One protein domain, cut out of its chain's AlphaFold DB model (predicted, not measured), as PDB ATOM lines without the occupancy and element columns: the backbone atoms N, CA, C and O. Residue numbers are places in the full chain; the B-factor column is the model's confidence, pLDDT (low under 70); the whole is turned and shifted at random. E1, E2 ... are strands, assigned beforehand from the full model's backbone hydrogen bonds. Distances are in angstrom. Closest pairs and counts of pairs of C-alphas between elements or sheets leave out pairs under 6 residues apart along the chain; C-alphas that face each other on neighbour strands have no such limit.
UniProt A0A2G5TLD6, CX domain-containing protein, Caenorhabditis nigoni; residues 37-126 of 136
ATOM      1  N   TYR A  37     106.336 198.985 175.821       54.00
ATOM      2  CA  TYR A  37     105.419 199.148 176.971       54.00
ATOM      3  C   TYR A  37     105.194 200.652 177.225       54.00
ATOM      4  O   TYR A  37     105.726 201.300 178.131       54.00
ATOM      5  N   THR A  38     104.444 201.268 176.324       48.09
ATOM      6  CA  THR A  38     104.339 202.710 176.164       48.09
ATOM      7  C   THR A  38     103.158 203.235 176.974       48.09
ATOM      8  O   THR A  38     102.043 202.732 176.908       48.09
ATOM      9  N   ARG A  39     103.435 204.271 177.777       51.09
ATOM     10  CA  ARG A  39     102.523 205.072 178.625       51.09
ATOM     11  C   ARG A  39     101.686 204.346 179.689       51.09
ATOM     12  O   ARG A  39     101.764 204.768 180.837       51.09
ATOM     13  N   GLN A  40     100.916 203.311 179.358       49.06
ATOM     14  CA  GLN A  40     100.017 202.628 180.307       49.06
ATOM     15  C   GLN A  40     100.777 201.742 181.303       49.06
ATOM     16  O   GLN A  40     100.387 201.612 182.453       49.06
ATOM     17  N   ALA A  41     101.935 201.212 180.914       53.16
ATOM     18  CA  ALA A  41     102.823 200.482 181.820       53.16
ATOM     19  C   ALA A  41     103.452 201.383 182.893       53.16
ATOM     20  O   ALA A  41     103.632 201.005 184.051       53.16
ATOM     21  N   LYS A  42     103.787 202.613 182.479       55.34
ATOM     22  CA  LYS A  42     104.528 203.589 183.283       55.34
ATOM     23  C   LYS A  42     103.728 204.121 184.471       55.34
ATOM     24  O   LYS A  42     104.331 204.666 185.384       55.34
ATOM     25  N   VAL A  43     102.399 203.963 184.503       56.25
ATOM     26  CA  VAL A  43     101.601 204.348 185.685       56.25
ATOM     27  C   VAL A  43     101.760 203.360 186.846       56.25
ATOM     28  O   VAL A  43     101.519 203.733 187.992       56.25
ATOM     29  N   HIS A  44     102.215 202.131 186.580       59.97
ATOM     30  CA  HIS A  44     102.392 201.080 187.594       59.97
ATOM     31  C   HIS A  44     103.863 200.797 187.935       59.97
ATOM     32  O   HIS A  44     104.155 200.029 188.858       59.97
ATOM     33  N   ILE A  45     104.785 201.465 187.235       62.38
ATOM     34  CA  ILE A  45     106.234 201.365 187.412       62.38
ATOM     35  C   ILE A  45     106.803 202.776 187.600       62.38
ATOM     36  O   ILE A  45     106.786 203.593 186.683       62.38
ATOM     37  N   PHE A  46     107.333 203.067 188.787       59.62
ATOM     38  CA  PHE A  46     108.019 204.323 189.075       59.62
ATOM     39  C   PHE A  46     109.461 204.264 188.569       59.62
ATOM     40  O   PHE A  46     110.254 203.449 189.036       59.62
ATOM     41  N   GLN A  47     109.823 205.140 187.635       57.91
ATOM     42  CA  GLN A  47     111.187 205.211 187.117       57.91
ATOM     43  C   GLN A  47     112.052 206.107 188.020       57.91
ATOM     44  O   GLN A  47     111.878 207.324 188.054       57.91
ATOM     45  N   SER A  48     112.984 205.500 188.754       55.66
ATOM     46  CA  SER A  48     114.055 206.189 189.484       55.66
ATOM     47  C   SER A  48     115.286 206.375 188.583       55.66
ATOM     48  O   SER A  48     115.377 205.805 187.498       55.66
ATOM     49  N   THR A  49     116.279 207.137 189.043       56.81
ATOM     50  CA  THR A  49     117.544 207.371 188.321       56.81
ATOM     51  C   THR A  49     118.391 206.109 188.124       56.81
ATOM     52  O   THR A  49     119.295 206.120 187.293       56.81
ATOM     53  N   LYS A  50     118.120 205.028 188.872       63.78
ATOM     54  CA  LYS A  50     118.885 203.766 188.832       63.78
ATOM     55  C   LYS A  50     118.049 202.512 188.562       63.78
ATOM     56  O   LYS A  50     118.618 201.484 188.212       63.78
ATOM     57  N   SER A  51     116.734 202.559 188.766       65.62
ATOM     58  CA  SER A  51     115.869 201.377 188.688       65.62
ATOM     59  C   SER A  51     114.407 201.745 188.464       65.62
ATOM     60  O   SER A  51     113.970 202.861 188.752       65.62
ATOM     61  N   SER A  52     113.646 200.772 187.975       80.88
ATOM     62  CA  SER A  52     112.204 200.860 187.767       80.88
ATOM     63  C   SER A  52     111.489 200.120 188.900       80.88
ATOM     64  O   SER A  52     111.600 198.905 189.022       80.88
ATOM     65  N   VAL A  53     110.782 200.830 189.773       84.06
ATOM     66  CA  VAL A  53     110.153 200.247 190.968       84.06
ATOM     67  C   VAL A  53     108.694 199.902 190.689       84.06
ATOM     68  O   VAL A  53     107.912 200.770 190.302       84.06
ATOM     69  N   ILE A  54     108.298 198.655 190.938       85.38
ATOM     70  CA  ILE A  54     106.905 198.205 190.850       85.38
ATOM     71  C   ILE A  54     106.119 198.834 192.002       85.38
ATOM     72  O   ILE A  54     106.330 198.498 193.170       85.38
ATOM     73  N   VAL A  55     105.202 199.754 191.696       81.44
ATOM     74  CA  VAL A  55     104.442 200.479 192.732       81.44
ATOM     75  C   VAL A  55     103.066 199.886 193.021       81.44
ATOM     76  O   VAL A  55     102.557 200.089 194.128       81.44
ATOM     77  N   ALA A  56     102.514 199.129 192.072       84.06
ATOM     78  CA  ALA A  56     101.210 198.477 192.152       84.06
ATOM     79  C   ALA A  56     101.286 197.041 191.586       84.06
ATOM     80  O   ALA A  56     100.849 196.810 190.462       84.06
ATOM     81  N   PRO A  57     101.865 196.073 192.327       85.62
ATOM     82  CA  PRO A  57     102.094 194.714 191.822       85.62
ATOM     83  C   PRO A  57     100.805 193.926 191.540       85.62
ATOM     84  O   PRO A  57     100.828 192.991 190.748       85.62
ATOM     85  N   SER A  58      99.690 194.318 192.163       86.81
ATOM     86  CA  SER A  58      98.372 193.704 191.987       86.81
ATOM     87  C   SER A  58      97.616 194.185 190.746       86.81
ATOM     88  O   SER A  58      96.560 193.641 190.436       86.81
ATOM     89  N   LEU A  59      98.111 195.218 190.057       86.31
ATOM     90  CA  LEU A  59      97.507 195.714 188.825       86.31
ATOM     91  C   LEU A  59      98.276 195.167 187.618       86.31
ATOM     92  O   LEU A  59      99.511 195.181 187.637       86.31
ATOM     93  N   PRO A  60      97.577 194.703 186.567       86.38
ATOM     94  CA  PRO A  60      98.247 194.220 185.376       86.38
ATOM     95  C   PRO A  60      98.946 195.358 184.641       86.38
ATOM     96  O   PRO A  60      98.457 196.487 184.556       86.38
ATOM     97  N   VAL A  61     100.072 195.026 184.028       85.31
ATOM     98  CA  VAL A  61     100.714 195.860 183.022       85.31
ATOM     99  C   VAL A  61     100.128 195.455 181.669       85.31
ATOM    100  O   VAL A  61     100.249 194.300 181.273       85.31
ATOM    101  N   ARG A  62      99.455 196.372 180.965       81.69
ATOM    102  CA  ARG A  62      98.814 196.065 179.677       81.69
ATOM    103  C   ARG A  62      99.714 196.441 178.501       81.69
ATOM    104  O   ARG A  62     100.208 197.569 178.438       81.69
ATOM    105  N   PHE A  63      99.914 195.505 177.576       76.88
ATOM    106  CA  PHE A  63     100.693 195.699 176.352       76.88
ATOM    107  C   PHE A  63     100.191 194.775 175.242       76.88
ATOM    108  O   PHE A  63      99.913 193.612 175.502       76.88
ATOM    109  N   ASN A  64     100.069 195.301 174.019       77.56
ATOM    110  CA  ASN A  64      99.555 194.565 172.857       77.56
ATOM    111  C   ASN A  64      98.255 193.787 173.156       77.56
ATOM    112  O   ASN A  64      98.129 192.615 172.825       77.56
ATOM    113  N   ASP A  65      97.333 194.431 173.880       80.12
ATOM    114  CA  ASP A  65      96.072 193.861 174.376       80.12
ATOM    115  C   ASP A  65      96.158 192.676 175.349       80.12
ATOM    116  O   ASP A  65      95.127 192.206 175.836       80.12
ATOM    117  N   ILE A  66      97.365 192.296 175.762       85.12
ATOM    118  CA  ILE A  66      97.626 191.285 176.783       85.12
ATOM    119  C   ILE A  66      97.805 191.965 178.147       85.12
ATOM    120  O   ILE A  66      98.473 192.996 178.285       85.12
ATOM    121  N   ASN A  67      97.192 191.378 179.177       89.69
ATOM    122  CA  ASN A  67      97.402 191.758 180.572       89.69
ATOM    123  C   ASN A  67      98.512 190.888 181.171       89.69
ATOM    124  O   ASN A  67      98.344 189.675 181.296       89.69
ATOM    125  N   TYR A  68      99.616 191.515 181.575       90.31
ATOM    126  CA  TYR A  68     100.732 190.845 182.233       90.31
ATOM    127  C   TYR A  68     100.713 191.128 183.728       90.31
ATOM    128  O   TYR A  68     100.605 192.274 184.165       90.31
ATOM    129  N   TYR A  69     100.862 190.077 184.517       92.69
ATOM    130  CA  TYR A  69     100.829 190.121 185.967       92.69
ATOM    131  C   TYR A  69     102.194 189.745 186.518       92.69
ATOM    132  O   TYR A  69     102.834 188.809 186.043       92.69
ATOM    133  N   TRP A  70     102.627 190.444 187.559       92.00
ATOM    134  CA  TRP A  70     103.791 190.012 188.323       92.00
ATOM    135  C   TRP A  70     103.492 188.685 189.015       92.00
ATOM    136  O   TRP A  70     102.362 188.466 189.463       92.00
ATOM    137  N   TYR A  71     104.502 187.821 189.128       92.31
ATOM    138  CA  TYR A  71     104.379 186.539 189.818       92.31
ATOM    139  C   TYR A  71     103.601 186.658 191.142       92.31
ATOM    140  O   TYR A  71     103.839 187.558 191.952       92.31
ATOM    141  N   GLY A  72     102.629 185.763 191.333       91.06
ATOM    142  CA  GLY A  72     101.749 185.739 192.506       91.06
ATOM    143  C   GLY A  72     100.531 186.670 192.435       91.06
ATOM    144  O   GLY A  72      99.683 186.597 193.317       91.06
ATOM    145  N   ASN A  73     100.405 187.499 191.392       92.94
ATOM    146  CA  ASN A  73      99.281 188.428 191.200       92.94
ATOM    147  C   ASN A  73      98.429 188.102 189.961       92.94
ATOM    148  O   ASN A  73      97.626 188.930 189.539       92.94
ATOM    149  N   TYR A  74      98.611 186.928 189.351       94.69
ATOM    150  CA  TYR A  74      97.857 186.542 188.160       94.69
ATOM    151  C   TYR A  74      96.362 186.418 188.442       94.69
ATOM    152  O   TYR A  74      95.943 185.707 189.358       94.69
ATOM    153  N   VAL A  75      95.570 187.079 187.601       94.44
ATOM    154  CA  VAL A  75      94.114 186.967 187.582       94.44
ATOM    155  C   VAL A  75      93.723 186.172 186.346       94.44
ATOM    156  O   VAL A  75      94.053 186.554 185.225       94.44
ATOM    157  N   PHE A  76      93.042 185.052 186.574       94.19
ATOM    158  CA  PHE A  76      92.546 184.188 185.512       94.19
ATOM    159  C   PHE A  76      91.441 184.878 184.703       94.19
ATOM    160  O   PHE A  76      90.611 185.600 185.258       94.19
ATOM    161  N   ASP A  77      91.441 184.626 183.397       91.44
ATOM    162  CA  ASP A  77      90.490 185.162 182.431       91.44
ATOM    163  C   ASP A  77      89.949 184.006 181.584       91.44
ATOM    164  O   ASP A  77      90.697 183.375 180.839       91.44
ATOM    165  N   ASP A  78      88.644 183.740 181.683       93.00
ATOM    166  CA  ASP A  78      87.970 182.677 180.927       93.00
ATOM    167  C   ASP A  78      88.104 182.847 179.405       93.00
ATOM    168  O   ASP A  78      88.042 181.864 178.665       93.00
ATOM    169  N   SER A  79      88.294 184.081 178.920       90.81
ATOM    170  CA  SER A  79      88.505 184.342 177.493       90.81
ATOM    171  C   SER A  79      89.913 183.974 177.017       90.81
ATOM    172  O   SER A  79      90.087 183.709 175.830       90.81
ATOM    173  N   HIS A  80      90.881 183.853 177.932       93.75
ATOM    174  CA  HIS A  80      92.273 183.468 177.671       93.75
ATOM    175  C   HIS A  80      92.718 182.364 178.653       93.75
ATOM    176  O   HIS A  80      93.540 182.601 179.546       93.75
ATOM    177  N   PRO A  81      92.167 181.143 178.517       93.88
ATOM    178  CA  PRO A  81      92.285 180.104 179.538       93.88
ATOM    179  C   PRO A  81      93.679 179.460 179.631       93.88
ATOM    180  O   PRO A  81      93.958 178.747 180.597       93.88
ATOM    181  N   LEU A  82      94.560 179.666 178.644       94.25
ATOM    182  CA  LEU A  82      95.930 179.159 178.686       94.25
ATOM    183  C   LEU A  82      96.811 180.129 179.477       94.25
ATOM    184  O   LEU A  82      97.164 181.197 178.986       94.25
ATOM    185  N   LYS A  83      97.214 179.747 180.691       95.62
ATOM    186  CA  LYS A  83      98.180 180.524 181.473       95.62
ATOM    187  C   LYS A  83      99.601 180.313 180.943       95.62
ATOM    188  O   LYS A  83     100.111 179.194 180.962       95.62
ATOM    189  N   CYS A  84     100.258 181.407 180.588       95.12
ATOM    190  CA  CYS A  84     101.667 181.477 180.238       95.12
ATOM    191  C   CYS A  84     102.480 182.158 181.341       95.12
ATOM    192  O   CYS A  84     101.981 183.006 182.085       95.12
ATOM    193  N   GLU A  85     103.750 181.772 181.443       95.19
ATOM    194  CA  GLU A  85     104.702 182.331 182.395       95.19
ATOM    195  C   GLU A  85     106.042 182.577 181.702       95.19
ATOM    196  O   GLU A  85     106.565 181.704 181.008       95.19
ATOM    197  N   TYR A  86     106.568 183.785 181.871       91.50
ATOM    198  CA  TYR A  86     107.848 184.223 181.344       91.50
ATOM    199  C   TYR A  86     108.808 184.492 182.496       91.50
ATOM    200  O   TYR A  86     108.664 185.494 183.202       91.50
ATOM    201  N   ASP A  87     109.772 183.594 182.681       91.81
ATOM    202  CA  ASP A  87     110.849 183.749 183.657       91.81
ATOM    203  C   ASP A  87     111.722 184.954 183.279       91.81
ATOM    204  O   ASP A  87     112.169 185.052 182.134       91.81
ATOM    205  N   ILE A  88     111.957 185.854 184.237       87.94
ATOM    206  CA  ILE A  88     112.826 187.023 184.069       87.94
ATOM    207  C   ILE A  88     114.238 186.637 184.499       87.94
ATOM    208  O   ILE A  88     114.444 186.174 185.623       87.94
ATOM    209  N   ASP A  89     115.222 186.878 183.640       84.38
ATOM    210  CA  ASP A  89     116.628 186.644 183.958       84.38
ATOM    211  C   ASP A  89     117.550 187.782 183.488       84.38
ATOM    212  O   ASP A  89     117.118 188.864 183.093       84.38
ATOM    213  N   GLU A  90     118.861 187.563 183.598       82.62
ATOM    214  CA  GLU A  90     119.879 188.570 183.287       82.62
ATOM    215  C   GLU A  90     119.934 188.957 181.801       82.62
ATOM    216  O   GLU A  90     120.453 190.026 181.474       82.62
ATOM    217  N   SER A  91     119.396 188.125 180.903       80.62
ATOM    218  CA  SER A  91     119.305 188.437 179.472       80.62
ATOM    219  C   SER A  91     118.200 189.454 179.157       80.62
ATOM    220  O   SER A  91     118.242 190.116 178.118       80.62
ATOM    221  N   ASP A  92     117.256 189.659 180.080       79.06
ATOM    222  CA  ASP A  92     116.163 190.616 179.940       79.06
ATOM    223  C   ASP A  92     116.611 192.032 180.310       79.06
ATOM    224  O   ASP A  92     116.199 192.586 181.328       79.06
ATOM    225  N   HIS A  93     117.449 192.652 179.477       74.56
ATOM    226  CA  HIS A  93     118.081 193.954 179.747       74.56
ATOM    227  C   HIS A  93     117.132 195.042 180.285       74.56
ATOM    228  O   HIS A  93     117.525 195.862 181.118       74.56
ATOM    229  N   GLU A  94     115.880 195.061 179.827       73.94
ATOM    230  CA  GLU A  94     114.895 196.062 180.235       73.94
ATOM    231  C   GLU A  94     114.173 195.691 181.549       73.94
ATOM    232  O   GLU A  94     113.899 196.580 182.362       73.94
ATOM    233  N   LEU A  95     113.945 194.399 181.818       78.12
ATOM    234  CA  LEU A  95     113.337 193.906 183.065       78.12
ATOM    235  C   LEU A  95     114.363 193.732 184.192       78.12
ATOM    236  O   LEU A  95     114.006 193.822 185.367       78.12
ATOM    237  N   VAL A  96     115.652 193.600 183.862       77.75
ATOM    238  CA  VAL A  96     116.744 193.464 184.837       77.75
ATOM    239  C   VAL A  96     116.854 194.682 185.747       77.75
ATOM    240  O   VAL A  96     117.372 194.577 186.854       77.75
ATOM    241  N   THR A  97     116.362 195.850 185.326       81.44
ATOM    242  CA  THR A  97     116.358 197.073 186.148       81.44
ATOM    243  C   THR A  97     115.097 197.223 187.000       81.44
ATOM    244  O   THR A  97     115.030 198.125 187.842       81.44
ATOM    245  N   VAL A  98     114.115 196.334 186.824       83.25
ATOM    246  CA  VAL A  98     112.862 196.345 187.574       83.25
ATOM    247  C   VAL A  98     113.066 195.703 188.947       83.25
ATOM    248  O   VAL A  98     113.811 194.730 189.095       83.25
ATOM    249  N   VAL A  99     112.455 196.285 189.976       88.19
ATOM    250  CA  VAL A  99     112.482 195.781 191.357       88.19
ATOM    251  C   VAL A  99     111.137 196.000 192.041       88.19
ATOM    252  O   VAL A  99     110.416 196.953 191.739       88.19
ATOM    253  N   HIS A 100     110.811 195.150 193.006       87.25
ATOM    254  CA  HIS A 100     109.754 195.418 193.975       87.25
ATOM    255  C   HIS A 100     110.159 196.564 194.921       87.25
ATOM    256  O   HIS A 100     111.320 196.976 194.972       87.25
ATOM    257  N   LYS A 101     109.201 197.106 195.687       85.12
ATOM    258  CA  LYS A 101     109.472 198.194 196.653       85.12
ATOM    259  C   LYS A 101     110.495 197.815 197.726       85.12
ATOM    260  O   LYS A 101     111.173 198.696 198.243       85.12
ATOM    261  N   ASP A 102     110.596 196.533 198.055       86.94
ATOM    262  CA  ASP A 102     111.581 195.977 198.989       86.94
ATOM    263  C   ASP A 102     112.967 195.748 198.347       86.94
ATOM    264  O   ASP A 102     113.896 195.312 199.021       86.94
ATOM    265  N   GLY A 103     113.121 196.056 197.054       85.31
ATOM    266  CA  GLY A 103     114.353 195.875 196.288       85.31
ATOM    267  C   GLY A 103     114.532 194.475 195.696       85.31
ATOM    268  O   GLY A 103     115.483 194.269 194.939       85.31
ATOM    269  N   SER A 104     113.635 193.528 195.989       88.81
ATOM    270  CA  SER A 104     113.692 192.180 195.424       88.81
ATOM    271  C   SER A 104     113.397 192.181 193.919       88.81
ATOM    272  O   SER A 104     112.746 193.086 193.380       88.81
ATOM    273  N   LYS A 105     113.917 191.172 193.214       88.12
ATOM    274  CA  LYS A 105     113.696 191.007 191.775       88.12
ATOM    275  C   LYS A 105     112.377 190.282 191.514       88.12
ATOM    276  O   LYS A 105     112.120 189.277 192.180       88.12
ATOM    277  N   PRO A 106     111.567 190.748 190.549       88.88
ATOM    278  CA  PRO A 106     110.429 189.966 190.092       88.88
ATOM    279  C   PRO A 106     110.924 188.659 189.463       88.88
ATOM    280  O   PRO A 106     111.924 188.656 188.751       88.88
ATOM    281  N   GLN A 107     110.233 187.556 189.751       91.75
ATOM    282  CA  GLN A 107     110.621 186.221 189.277       91.75
ATOM    283  C   GLN A 107     110.178 185.981 187.833       91.75
ATOM    284  O   GLN A 107     110.969 185.570 186.991       91.75
ATOM    285  N   SER A 108     108.907 186.257 187.548       92.25
ATOM    286  CA  SER A 108     108.310 186.028 186.240       92.25
ATOM    287  C   SER A 108     107.138 186.979 185.983       92.25
ATOM    288  O   SER A 108     106.591 187.607 186.904       92.25
ATOM    289  N   LEU A 109     106.767 187.088 184.709       92.00
ATOM    290  CA  LEU A 109     105.511 187.676 184.253       92.00
ATOM    291  C   LEU A 109     104.542 186.562 183.862       92.00
ATOM    292  O   LEU A 109     104.916 185.619 183.176       92.00
ATOM    293  N   GLN A 110     103.285 186.689 184.264       95.12
ATOM    294  CA  GLN A 110     102.222 185.734 183.965       95.12
ATOM    295  C   GLN A 110     101.167 186.405 183.088       95.12
ATOM    296  O   GLN A 110     100.782 187.542 183.350       95.12
ATOM    297  N   TYR A 111     100.694 185.721 182.053       94.25
ATOM    298  CA  TYR A 111      99.708 186.251 181.107       94.25
ATOM    299  C   TYR A 111      98.827 185.127 180.551       94.25
ATOM    300  O   TYR A 111      99.136 183.951 180.727       94.25
ATOM    301  N   GLY A 112      97.686 185.481 179.961       94.81
ATOM    302  CA  GLY A 112      96.756 184.526 179.355       94.81
ATOM    303  C   GLY A 112      96.858 184.526 177.831       94.81
ATOM    304  O   GLY A 112      96.985 185.591 177.234       94.81
ATOM    305  N   CYS A 113      96.750 183.343 177.231       93.69
ATOM    306  CA  CYS A 113      96.579 183.114 175.797       93.69
ATOM    307  C   CYS A 113      95.304 182.302 175.531       93.69
ATOM    308  O   CYS A 113      94.696 181.727 176.443       93.69
ATOM    309  N   LEU A 114      94.903 182.216 174.267       92.50
ATOM    310  CA  LEU A 114      93.808 181.349 173.846       92.50
ATOM    311  C   LEU A 114      94.229 179.876 173.948       92.50
ATOM    312  O   LEU A 114      95.403 179.525 173.853       92.50
ATOM    313  N   ASN A 115      93.261 178.973 174.121       90.75
ATOM    314  CA  ASN A 115      93.538 177.537 174.283       90.75
ATOM    315  C   ASN A 115      94.150 176.856 173.044       90.75
ATOM    316  O   ASN A 115      94.638 175.734 173.155       90.75
ATOM    317  N   TYR A 116      94.074 177.491 171.874       88.38
ATOM    318  CA  TYR A 116      94.660 177.010 170.619       88.38
ATOM    319  C   TYR A 116      95.970 177.718 170.245       88.38
ATOM    320  O   TYR A 116      96.518 177.433 169.179       88.38
ATOM    321  N   GLU A 117      96.449 178.619 171.104       90.50
ATOM    322  CA  GLU A 117      97.747 179.285 170.998       90.50
ATOM    323  C   GLU A 117      98.799 178.586 171.872       90.50
ATOM    324  O   GLU A 117      98.514 177.631 172.599       90.50
ATOM    325  N   GLN A 118     100.039 179.062 171.799       90.00
ATOM    326  CA  GLN A 118     101.167 178.603 172.602       90.00
ATOM    327  C   GLN A 118     101.878 179.783 173.274       90.00
ATOM    328  O   GLN A 118     101.846 180.913 172.786       90.00
ATOM    329  N   CYS A 119     102.553 179.502 174.390       90.38
ATOM    330  CA  CYS A 119     103.368 180.481 175.102       90.38
ATOM    331  C   CYS A 119     104.712 180.666 174.392       90.38
ATOM    332  O   CYS A 119     105.550 179.760 174.399       90.38
ATOM    333  N   CYS A 120     104.941 181.842 173.814       88.69
ATOM    334  CA  CYS A 120     106.110 182.128 172.989       88.69
ATOM    335  C   CYS A 120     106.873 183.322 173.561       88.69
ATOM    336  O   CYS A 120     106.804 184.441 173.069       88.69
ATOM    337  N   GLY A 121     107.598 183.097 174.656       87.12
ATOM    338  CA  GLY A 121     108.273 184.184 175.363       87.12
ATOM    339  C   GLY A 121     107.260 185.102 176.046       87.12
ATOM    340  O   GLY A 121     106.618 184.686 177.009       87.12
ATOM    341  N   LEU A 122     107.123 186.336 175.561       85.69
ATOM    342  CA  LEU A 122     106.177 187.335 176.078       85.69
ATOM    343  C   LEU A 122     104.950 187.521 175.179       85.69
ATOM    344  O   LEU A 122     104.195 188.462 175.383       85.69
ATOM    345  N   GLU A 123     104.731 186.650 174.202       88.06
ATOM    346  CA  GLU A 123     103.580 186.703 173.300       88.06
ATOM    347  C   GLU A 123     102.893 185.341 173.192       88.06
ATOM    348  O   GLU A 123     103.482 184.293 173.468       88.06
ATOM    349  N   CYS A 124     101.634 185.369 172.769       89.38
ATOM    350  CA  CYS A 124     100.912 184.186 172.325       89.38
ATOM    351  C   CYS A 124     101.249 183.949 170.850       89.38
ATOM    352  O   CYS A 124     101.169 184.882 170.049       89.38
ATOM    353  N   CYS A 125     101.656 182.735 170.474       87.62
ATOM    354  CA  CYS A 125     101.954 182.423 169.077       87.62
ATOM    355  C   CYS A 125     101.426 181.059 168.635       87.62
ATOM    356  O   CYS A 125     101.125 180.196 169.455       87.62
ATOM    357  N   GLY A 126     101.336 180.886 167.314       77.88
ATOM    358  CA  GLY A 126     100.895 179.651 166.671       77.88
ATOM    359  C   GLY A 126      99.399 179.413 166.834       77.88
ATOM    360  O   GLY A 126      98.961 178.904 167.853       77.88
TER     361      GLY A 126
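This is residues 37 to 126 of the 136 residues of the protein "CX domain-containing protein" of Caenorhabditis nigoni (UniProt A0A2G5TLD6). With little regular structure, a twisted sheet, E3-E4-E6-E5, lies between two small hairpins: E7 and E8 near one end, next to E5 and E6, and E1 and E2 near the other. The printed part has 90 residues, no named helix and eight strands, E1 to E8 along the chain, holding 32 residues: all strand, each sheet antiparallel. It is compact, radius of gyration of the C-alphas 13.1 A, spanning 42 by 24 by 23 A.

E5, residues 82 to 87, measures 16.4 A and E6, 108 to 113, 16.0 A. E4 is 66 to 70, E3 61 to 63, E2 52 to 54, E7 118 to 120. E1, 45 to 47, begins at (106.234, 201.365, 187.412); E8, 123 to 125, ends at (101.954, 182.423, 169.077).

Within hydrogen-bond range, at 2.8 A, are N 84 and O 111 in hairpin E5 and E6, N 69 and O 110 between E4 and E6, N 61 and O 68 in hairpin E3 and E4, N 46 and O 53 in hairpin E1 and E2, and N 118 and O 125 in hairpin E7 and E8. The closest C-alphas of E5 and E7, Cys 84 and Cys 119, are 5.5 A apart.

The farthest C-alphas, Thr 49 and Tyr 116, are 41.9 A apart. The printed part has no cut. Links E4 to E5 and E5 to E6 are long. Residues 37 to 51 have pLDDT under 70.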